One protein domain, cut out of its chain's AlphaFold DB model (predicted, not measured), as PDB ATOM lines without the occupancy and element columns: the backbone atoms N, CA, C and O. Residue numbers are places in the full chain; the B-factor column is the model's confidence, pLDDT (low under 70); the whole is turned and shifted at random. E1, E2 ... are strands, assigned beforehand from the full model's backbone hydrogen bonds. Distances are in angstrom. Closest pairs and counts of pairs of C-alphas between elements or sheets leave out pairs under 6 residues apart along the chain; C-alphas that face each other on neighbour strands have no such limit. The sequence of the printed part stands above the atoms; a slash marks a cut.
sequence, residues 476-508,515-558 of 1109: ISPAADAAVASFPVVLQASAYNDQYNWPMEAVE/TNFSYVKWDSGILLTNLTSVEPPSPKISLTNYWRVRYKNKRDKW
ATOM      1  N   ILE A 476     485.485 262.008 399.487       96.06
ATOM      2  CA  ILE A 476     484.052 261.780 399.227       96.06
ATOM      3  C   ILE A 476     483.849 260.976 397.942       96.06
ATOM      4  O   ILE A 476     483.142 259.970 397.947       96.06
ATOM      5  N   SER A 477     484.457 261.416 396.840       91.81
ATOM      6  CA  SER A 477     484.289 260.793 395.526       91.81
ATOM      7  C   SER A 477     485.605 260.800 394.744       91.81
ATOM      8  O   SER A 477     486.301 261.808 394.780       91.81
ATOM      9  N   PRO A 478     485.975 259.722 394.040       91.81
ATOM     10  CA  PRO A 478     485.381 258.394 394.128       91.81
ATOM     11  C   PRO A 478     485.493 257.822 395.546       91.81
ATOM     12  O   PRO A 478     486.530 257.973 396.200       91.81
ATOM     13  N   ALA A 479     484.419 257.178 396.011       91.19
ATOM     14  CA  ALA A 479     484.397 256.490 397.298       91.19
ATOM     15  C   ALA A 479     485.379 255.304 397.306       91.19
ATOM     16  O   ALA A 479     485.811 254.833 396.251       91.19
ATOM     17  N   ALA A 480     485.718 254.808 398.499       91.25
ATOM     18  CA  ALA A 480     486.586 253.643 398.636       91.25
ATOM     19  C   ALA A 480     486.037 252.443 397.848       91.25
ATOM     20  O   ALA A 480     484.851 252.128 397.925       91.25
ATOM     21  N   ASP A 481     486.920 251.812 397.074       89.31
ATOM     22  CA  ASP A 481     486.657 250.663 396.206       89.31
ATOM     23  C   ASP A 481     485.638 250.932 395.079       89.31
ATOM     24  O   ASP A 481     485.158 249.998 394.432       89.31
ATOM     25  N   ALA A 482     485.321 252.201 394.792       85.06
ATOM     26  CA  ALA A 482     484.376 252.553 393.739       85.06
ATOM     27  C   ALA A 482     484.872 252.114 392.352       85.06
ATOM     28  O   ALA A 482     486.047 252.260 392.012       85.06
ATOM     29  N   ALA A 483     483.946 251.629 391.529       81.44
ATOM     30  CA  ALA A 483     484.145 251.381 390.107       81.44
ATOM     31  C   ALA A 483     483.674 252.606 389.310       81.44
ATOM     32  O   ALA A 483     482.480 252.892 389.248       81.44
ATOM     33  N   VAL A 484     484.604 253.341 388.702       74.69
ATOM     34  CA  VAL A 484     484.320 254.580 387.964       74.69
ATOM     35  C   VAL A 484     484.348 254.302 386.465       74.69
ATOM     36  O   VAL A 484     485.410 254.011 385.922       74.69
ATOM     37  N   ALA A 485     483.192 254.341 385.803       60.12
ATOM     38  CA  ALA A 485     483.044 253.931 384.399       60.12
ATOM     39  C   ALA A 485     483.240 255.069 383.378       60.12
ATOM     40  O   ALA A 485     483.360 254.806 382.183       60.12
ATOM     41  N   SER A 486     483.273 256.325 383.828       55.84
ATOM     42  CA  SER A 486     483.331 257.519 382.978       55.84
ATOM     43  C   SER A 486     484.446 258.472 383.409       55.84
ATOM     44  O   SER A 486     484.749 258.594 384.595       55.84
ATOM     45  N   PHE A 487     485.040 259.165 382.439       57.97
ATOM     46  CA  PHE A 487     486.019 260.238 382.637       57.97
ATOM     47  C   PHE A 487     485.409 261.576 382.152       57.97
ATOM     48  O   PHE A 487     484.659 261.532 381.173       57.97
ATOM     49  N   PRO A 488     485.706 262.744 382.770       60.78
ATOM     50  CA  PRO A 488     486.663 262.983 383.859       60.78
ATOM     51  C   PRO A 488     486.244 262.380 385.199       60.78
ATOM     52  O   PRO A 488     485.072 262.367 385.565       60.78
ATOM     53  N   VAL A 489     487.225 261.853 385.937       77.44
ATOM     54  CA  VAL A 489     487.014 261.436 387.328       77.44
ATOM     55  C   VAL A 489     487.064 262.685 388.191       77.44
ATOM     56  O   VAL A 489     488.127 263.266 388.346       77.44
ATOM     57  N   VAL A 490     485.954 263.098 388.787       86.69
ATOM     58  CA  VAL A 490     485.982 264.210 389.745       86.69
ATOM     59  C   VAL A 490     486.447 263.670 391.095       86.69
ATOM     60  O   VAL A 490     485.725 262.908 391.740       86.69
ATOM     61  N   LEU A 491     487.652 264.055 391.526       92.38
ATOM     62  CA  LEU A 491     488.078 263.860 392.908       92.38
ATOM     63  C   LEU A 491     487.396 264.933 393.750       92.38
ATOM     64  O   LEU A 491     487.575 266.117 393.487       92.38
ATOM     65  N   GLN A 492     486.619 264.537 394.745       96.19
ATOM     66  CA  GLN A 492     485.873 265.421 395.627       96.19
ATOM     67  C   GLN A 492     486.168 265.058 397.073       96.19
ATOM     68  O   GLN A 492     486.042 263.899 397.466       96.19
ATOM     69  N   ALA A 493     486.513 266.056 397.872       97.38
ATOM     70  CA  ALA A 493     486.782 265.914 399.293       97.38
ATOM     71  C   ALA A 493     485.818 266.760 400.130       97.38
ATOM     72  O   ALA A 493     485.007 267.520 399.597       97.38
ATOM     73  N   SER A 494     485.869 266.580 401.449       96.56
ATOM     74  CA  SER A 494     485.049 267.335 402.394       96.56
ATOM     75  C   SER A 494     485.249 268.837 402.279       96.56
ATOM     76  O   SER A 494     486.281 269.315 401.818       96.56
ATOM     77  N   ALA A 495     484.260 269.591 402.760       95.44
ATOM     78  CA  ALA A 495     484.433 271.020 402.952       95.44
ATOM     79  C   ALA A 495     485.693 271.291 403.787       95.44
ATOM     80  O   ALA A 495     486.013 270.544 404.716       95.44
ATOM     81  N   TYR A 496     486.403 272.354 403.426       94.81
ATOM     82  CA  TYR A 496     487.495 272.869 404.230       94.81
ATOM     83  C   TYR A 496     486.969 273.254 405.615       94.81
ATOM     84  O   TYR A 496     485.958 273.953 405.717       94.81
ATOM     85  N   ASN A 497     487.673 272.828 406.658       93.25
ATOM     86  CA  ASN A 497     487.423 273.255 408.024       93.25
ATOM     87  C   ASN A 497     488.758 273.569 408.698       93.25
ATOM     88  O   ASN A 497     489.732 272.835 408.539       93.25
ATOM     89  N   ASP A 498     488.797 274.660 409.445       90.50
ATOM     90  CA  ASP A 498     489.941 275.054 410.258       90.50
ATOM     91  C   ASP A 498     489.391 275.482 411.616       90.50
ATOM     92  O   ASP A 498     488.428 276.248 411.675       90.50
ATOM     93  N   GLN A 499     489.978 274.973 412.700       84.94
ATOM     94  CA  GLN A 499     489.489 275.206 414.064       84.94
ATOM     95  C   GLN A 499     489.418 276.694 414.451       84.94
ATOM     96  O   GLN A 499     488.622 277.064 415.310       84.94
ATOM     97  N   TYR A 500     490.202 277.551 413.791       81.06
ATOM     98  CA  TYR A 500     490.226 278.997 414.011       81.06
ATOM     99  C   TYR A 500     489.563 279.775 412.867       81.06
ATOM    100  O   TYR A 500     489.690 280.997 412.783       81.06
ATOM    101  N   ASN A 501     488.853 279.076 411.973       85.00
ATOM    102  CA  ASN A 501     488.123 279.642 410.843       85.00
ATOM    103  C   ASN A 501     489.016 280.433 409.858       85.00
ATOM    104  O   ASN A 501     488.544 281.342 409.169       85.00
ATOM    105  N   TRP A 502     490.312 280.096 409.772       86.31
ATOM    106  CA  TRP A 502     491.210 280.678 408.770       86.31
ATOM    107  C   TRP A 502     490.737 280.304 407.374       86.31
ATOM    108  O   TRP A 502     490.534 279.119 407.133       86.31
ATOM    109  N   PRO A 503     490.628 281.241 406.417       89.88
ATOM    110  CA  PRO A 503     490.286 280.885 405.052       89.88
ATOM    111  C   PRO A 503     491.316 279.926 404.459       89.88
ATOM    112  O   PRO A 503     492.517 280.005 404.742       89.88
ATOM    113  N   MET A 504     490.839 279.062 403.575       92.75
ATOM    114  CA  MET A 504     491.690 278.258 402.718       92.75
ATOM    115  C   MET A 504     492.562 279.164 401.832       92.75
ATOM    116  O   MET A 504     492.123 280.201 401.331       92.75
ATOM    117  N   GLU A 505     493.827 278.791 401.672       94.06
ATOM    118  CA  GLU A 505     494.786 279.466 400.798       94.06
ATOM    119  C   GLU A 505     495.154 278.616 399.593       94.06
ATOM    120  O   GLU A 505     495.314 279.152 398.494       94.06
ATOM    121  N   ALA A 506     495.319 277.311 399.804       95.12
ATOM    122  CA  ALA A 506     495.708 276.408 398.744       95.12
ATOM    123  C   ALA A 506     495.195 274.982 398.952       95.12
ATOM    124  O   ALA A 506     494.853 274.572 400.063       95.12
ATOM    125  N   VAL A 507     495.209 274.210 397.871       96.56
ATOM    126  CA  VAL A 507     494.967 272.766 397.866       96.56
ATOM    127  C   VAL A 507     495.997 272.051 397.019       96.56
ATOM    128  O   VAL A 507     496.504 272.594 396.039       96.56
ATOM    129  N   GLU A 508     496.280 270.812 397.398       96.94
ATOM    130  CA  GLU A 508     497.100 269.900 396.619       96.94
ATOM    131  C   GLU A 508     496.444 268.520 396.581       96.94
ATOM    132  O   GLU A 508     496.049 267.971 397.614       96.94
ATOM    133  N   THR A 515     500.170 252.495 397.094       86.88
ATOM    134  CA  THR A 515     499.722 252.988 398.402       86.88
ATOM    135  C   THR A 515     500.693 253.939 399.096       86.88
ATOM    136  O   THR A 515     500.316 254.538 400.104       86.88
ATOM    137  N   ASN A 516     501.943 254.037 398.635       86.00
ATOM    138  CA  ASN A 516     503.005 254.768 399.334       86.00
ATOM    139  C   ASN A 516     503.280 256.159 398.740       86.00
ATOM    140  O   ASN A 516     504.007 256.932 399.356       86.00
ATOM    141  N   PHE A 517     502.705 256.481 397.574       87.62
ATOM    142  CA  PHE A 517     502.907 257.758 396.880       87.62
ATOM    143  C   PHE A 517     504.393 258.101 396.649       87.62
ATOM    144  O   PHE A 517     504.744 259.268 396.511       87.62
ATOM    145  N   SER A 518     505.281 257.097 396.575       78.06
ATOM    146  CA  SER A 518     506.725 257.321 396.385       78.06
ATOM    147  C   SER A 518     507.090 257.753 394.961       78.06
ATOM    148  O   SER A 518     508.143 258.345 394.750       78.06
ATOM    149  N   TYR A 519     506.213 257.482 393.990       72.88
ATOM    150  CA  TYR A 519     506.286 257.993 392.621       72.88
ATOM    151  C   TYR A 519     504.885 258.412 392.177       72.88
ATOM    152  O   TYR A 519     504.125 257.602 391.653       72.88
ATOM    153  N   VAL A 520     504.516 259.659 392.470       82.50
ATOM    154  CA  VAL A 520     503.175 260.195 392.212       82.50
ATOM    155  C   VAL A 520     502.902 260.213 390.706       82.50
ATOM    156  O   VAL A 520     503.637 260.838 389.940       82.50
ATOM    157  N   LYS A 521     501.838 259.527 390.266       78.81
ATOM    158  CA  LYS A 521     501.455 259.507 388.850       78.81
ATOM    159  C   LYS A 521     500.909 260.859 388.441       78.81
ATOM    160  O   LYS A 521     501.364 261.378 387.429       78.81
ATOM    161  N   TRP A 522     500.027 261.467 389.228       86.56
ATOM    162  CA  TRP A 522     499.538 262.824 389.001       86.56
ATOM    163  C   TRP A 522     499.537 263.655 390.283       86.56
ATOM    164  O   TRP A 522     499.128 263.171 391.333       86.56
ATOM    165  N   ASP A 523     499.977 264.902 390.158       87.81
ATOM    166  CA  ASP A 523     500.012 265.908 391.210       87.81
ATOM    167  C   ASP A 523     499.419 267.192 390.620       87.81
ATOM    168  O   ASP A 523     499.817 267.596 389.521       87.81
ATOM    169  N   SER A 524     498.454 267.806 391.304       87.94
ATOM    170  CA  SER A 524     497.883 269.084 390.864       87.94
ATOM    171  C   SER A 524     498.879 270.242 390.954       87.94
ATOM    172  O   SER A 524     498.625 271.313 390.404       87.94
ATOM    173  N   GLY A 525     499.980 270.058 391.683       90.88
ATOM    174  CA  GLY A 525     500.742 271.146 392.265       90.88
ATOM    175  C   GLY A 525     499.923 271.886 393.323       90.88
ATOM    176  O   GLY A 525     498.790 271.524 393.648       90.88
ATOM    177  N   ILE A 526     500.504 272.963 393.846       93.00
ATOM    178  CA  ILE A 526     499.827 273.859 394.785       93.00
ATOM    179  C   ILE A 526     498.875 274.757 393.989       93.00
ATOM    180  O   ILE A 526     499.318 275.632 393.245       93.00
ATOM    181  N   LEU A 527     497.570 274.555 394.162       91.12
ATOM    182  CA  LEU A 527     496.529 275.389 393.564       91.12
ATOM    183  C   LEU A 527     496.116 276.479 394.557       91.12
ATOM    184  O   LEU A 527     495.689 276.159 395.660       91.12
ATOM    185  N   LEU A 528     496.214 277.756 394.171       86.88
ATOM    186  CA  LEU A 528     495.865 278.921 395.010       86.88
ATOM    187  C   LEU A 528     494.369 279.282 394.932       86.88
ATOM    188  O   LEU A 528     493.995 280.448 394.804       86.88
ATOM    189  N   THR A 529     493.509 278.265 394.928       78.94
ATOM    190  CA  THR A 529     492.055 278.384 394.769       78.94
ATOM    191  C   THR A 529     491.329 277.564 395.838       78.94
ATOM    192  O   THR A 529     491.815 276.525 396.282       78.94
ATOM    193  N   ASN A 530     490.137 278.015 396.243       85.38
ATOM    194  CA  ASN A 530     489.313 277.333 397.249       85.38
ATOM    195  C   ASN A 530     488.501 276.203 396.603       85.38
ATOM    196  O   ASN A 530     487.294 276.331 396.402       85.38
ATOM    197  N   LEU A 531     489.178 275.122 396.215       90.75
ATOM    198  CA  LEU A 531     488.562 273.979 395.542       90.75
ATOM    199  C   LEU A 531     488.421 272.780 396.483       90.75
ATOM    200  O   LEU A 531     489.401 272.298 397.048       90.75
ATOM    201  N   THR A 532     487.205 272.247 396.575       94.50
ATOM    202  CA  THR A 532     486.897 270.964 397.235       94.50
ATOM    203  C   THR A 532     486.745 269.817 396.237       94.50
ATOM    204  O   THR A 532     486.489 268.680 396.633       94.50
ATOM    205  N   SER A 533     486.941 270.094 394.948       92.50
ATOM    206  CA  SER A 533     486.981 269.089 393.896       92.50
ATOM    207  C   SER A 533     487.967 269.450 392.790       92.50
ATOM    208  O   SER A 533     488.223 270.628 392.534       92.50
ATOM    209  N   VAL A 534     488.499 268.437 392.112       90.75
ATOM    210  CA  VAL A 534     489.386 268.594 390.956       90.75
ATOM    211  C   VAL A 534     489.164 267.472 389.949       90.75
ATOM    212  O   VAL A 534     488.832 266.345 390.310       90.75
ATOM    213  N   GLU A 535     489.412 267.779 388.683       86.69
ATOM    214  CA  GLU A 535     489.449 266.805 387.600       86.69
ATOM    215  C   GLU A 535     490.917 266.550 387.214       86.69
ATOM    216  O   GLU A 535     491.540 267.387 386.553       86.69
ATOM    217  N   PRO A 536     491.526 265.429 387.648       76.62
ATOM    218  CA  PRO A 536     492.848 265.050 387.199       76.62
ATOM    219  C   PRO A 536     492.799 264.729 385.696       76.62
ATOM    220  O   PRO A 536     491.891 264.026 385.259       76.62
ATOM    221  N   PRO A 537     493.779 265.169 384.889       60.34
ATOM    222  CA  PRO A 537     493.884 264.790 383.488       60.34
ATOM    223  C   PRO A 537     494.045 263.263 383.347       60.34
ATOM    224  O   PRO A 537     494.758 262.620 384.121       60.34
ATOM    225  N   SER A 538     493.440 262.693 382.298       58.50
ATOM    226  CA  SER A 538     493.297 261.240 382.062       58.50
ATOM    227  C   SER A 538     494.563 260.367 382.049       58.50
ATOM    228  O   SER A 538     494.465 259.216 382.472       58.50
ATOM    229  N   PRO A 539     495.765 260.806 381.611       50.66
ATOM    230  CA  PRO A 539     496.830 259.868 381.220       50.66
ATOM    231  C   PRO A 539     497.518 259.147 382.389       50.66
ATOM    232  O   PRO A 539     498.503 258.442 382.191       50.66
ATOM    233  N   LYS A 540     497.061 259.351 383.626       55.84
ATOM    234  CA  LYS A 540     497.720 258.865 384.847       55.84
ATOM    235  C   LYS A 540     496.815 257.998 385.726       55.84
ATOM    236  O   LYS A 540     497.256 257.567 386.790       55.84
ATOM    237  N   ILE A 541     495.596 257.710 385.262       56.88
ATOM    238  CA  ILE A 541     494.637 256.824 385.926       56.88
ATOM    239  C   ILE A 541     494.878 255.389 385.429       56.88
ATOM    240  O   ILE A 541     494.669 255.056 384.267       56.88
ATOM    241  N   SER A 542     495.380 254.537 386.315       58.84
ATOM    242  CA  SER A 542     495.563 253.096 386.104       58.84
ATOM    243  C   SER A 542     494.276 252.309 386.415       58.84
ATOM    244  O   SER A 542     493.251 252.900 386.735       58.84
ATOM    245  N   LEU A 543     494.290 250.971 386.344       66.31
ATOM    246  CA  LEU A 543     493.128 250.164 386.760       66.31
ATOM    247  C   LEU A 543     492.801 250.325 388.250       66.31
ATOM    248  O   LEU A 543     491.632 250.290 388.616       66.31
ATOM    249  N   THR A 544     493.813 250.527 389.095       79.88
ATOM    250  CA  THR A 544     493.668 250.709 390.544       79.88
ATOM    251  C   THR A 544     494.381 251.982 390.953       79.88
ATOM    252  O   THR A 544     495.605 252.061 390.891       79.88
ATOM    253  N   ASN A 545     493.624 252.973 391.397       85.69
ATOM    254  CA  ASN A 545     494.150 254.286 391.733       85.69
ATOM    255  C   ASN A 545     493.954 254.565 393.203       85.69
ATOM    256  O   ASN A 545     492.898 254.287 393.752       85.69
ATOM    257  N   TYR A 546     494.960 255.172 393.804       92.06
ATOM    258  CA  TYR A 546     494.922 255.733 395.136       92.06
ATOM    259  C   TYR A 546     495.007 257.237 395.000       92.06
ATOM    260  O   TYR A 546     495.898 257.745 394.319       92.06
ATOM    261  N   TRP A 547     494.114 257.952 395.667       94.12
ATOM    262  CA  TRP A 547     494.153 259.403 395.688       94.12
ATOM    263  C   TRP A 547     494.120 259.947 397.111       94.12
ATOM    264  O   TRP A 547     493.636 259.288 398.040       94.12
ATOM    265  N   ARG A 548     494.702 261.132 397.278       96.75
ATOM    266  CA  ARG A 548     494.740 261.883 398.532       96.75
ATOM    267  C   ARG A 548     494.754 263.380 398.253       96.75
ATOM    268  O   ARG A 548     495.198 263.811 397.189       96.75
ATOM    269  N   VAL A 549     494.304 264.156 399.224       97.38
ATOM    270  CA  VAL A 549     494.255 265.618 399.167       97.38
ATOM    271  C   VAL A 549     494.704 266.205 400.498       97.38
ATOM    272  O   VAL A 549     494.583 265.556 401.538       97.38
ATOM    273  N   ARG A 550     495.237 267.422 400.473       97.12
ATOM    274  CA  ARG A 550     495.477 268.231 401.671       97.12
ATOM    275  C   ARG A 550     495.132 269.688 401.414       97.12
ATOM    276  O   ARG A 550     495.244 270.166 400.284       97.12
ATOM    277  N   TYR A 551     494.754 270.389 402.473       97.12
ATOM    278  CA  TYR A 551     494.442 271.812 402.426       97.12
ATOM    279  C   TYR A 551     495.508 272.632 403.121       97.12
ATOM    280  O   TYR A 551     496.173 272.163 404.040       97.12
ATOM    281  N   LYS A 552     495.650 273.875 402.679       94.44
ATOM    282  CA  LYS A 552     496.493 274.874 403.310       94.44
ATOM    283  C   LYS A 552     495.637 276.037 403.756       94.44
ATOM    284  O   LYS A 552     494.836 276.536 402.963       94.44
ATOM    285  N   ASN A 553     495.819 276.482 404.987       91.50
ATOM    286  CA  ASN A 553     495.183 277.697 405.473       91.50
ATOM    287  C   ASN A 553     496.007 278.944 405.099       91.50
ATOM    288  O   ASN A 553     497.163 278.844 404.689       91.50
ATOM    289  N   LYS A 554     495.427 280.136 405.280       88.19
ATOM    290  CA  LYS A 554     496.083 281.447 405.069       88.19
ATOM    291  C   LYS A 554     497.275 281.749 405.987       88.19
ATOM    292  O   LYS A 554     497.873 282.818 405.869       88.19
ATOM    293  N   ARG A 555     497.628 280.840 406.898       84.50
ATOM    294  CA  ARG A 555     498.784 280.944 407.802       84.50
ATOM    295  C   ARG A 555     499.949 280.055 407.362       84.50
ATOM    296  O   ARG A 555     500.838 279.766 408.157       84.50
ATOM    297  N   ASP A 556     499.963 279.658 406.090       86.69
ATOM    298  CA  ASP A 556     501.020 278.854 405.472       86.69
ATOM    299  C   ASP A 556     501.132 277.425 406.059       86.69
ATOM    300  O   ASP A 556     502.151 276.752 405.895       86.69
ATOM    301  N   LYS A 557     500.083 276.924 406.737       89.69
ATOM    302  CA  LYS A 557     500.064 275.588 407.355       89.69
ATOM    303  C   LYS A 557     499.216 274.608 406.558       89.69
ATOM    304  O   LYS A 557     498.073 274.889 406.209       89.69
ATOM    305  N   TRP A 558     499.787 273.434 406.301       94.62
ATOM    306  CA  TRP A 558     499.114 272.326 405.630       94.62
ATOM    307  C   TRP A 558     498.430 271.406 406.637       94.62
ATOM    308  O   TRP A 558     498.999 271.124 407.691       94.62
TER     309      TRP A 558
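AT A GLANCE: This is residues 476 to 508 and 515 to 558 of the 1109 residues of an uncharacterized protein of Chlamydiae bacterium (UniProt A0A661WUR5). With little regular structure, this elongated model is mostly loops around one long strand, E4, which runs along the longest axis with E3 beside its last part. The printed part has 77 residues, 21 of them in four named strands, E1 to E4 in chain order, and no named helix: all strand, with E3 - E4 an antiparallel sheet. It is only just compact, close to loose, with a radius of gyration of the C-alphas of 13.5 A, and spans 39 by 23 by 20 A.

IN THESE COORDINATES: Find C-alpha 482 at (484.376, 252.553, 393.739), where E1, residues 482 to 484, begins its 6.1 A. E2, residues 491 to 493, covers 6.8 A, and E3, residues 504 to 508, 11.7 A. E4, residues 544 to 553, runs 30.9 A to C-alpha 553 at (495.183, 277.697, 405.473).

HOW THE PARTS SIT: Look at antiparallel E3 and E4, at 157 degrees: N 505 and O 552, 2.8 A apart, are within hydrogen-bond range. E1 and E2 pair with no named strand; residues 491 to 492 of E2 pair antiparallel with residues 533 to 534. E1 and E4 are apart.

THE WHOLE: Residues 509 to 514 are not printed; C-alphas 508 and 515 are 17.2 A apart. Neither link printed whole is long. Residues 485 to 488 and 537 to 543 have pLDDT under 70.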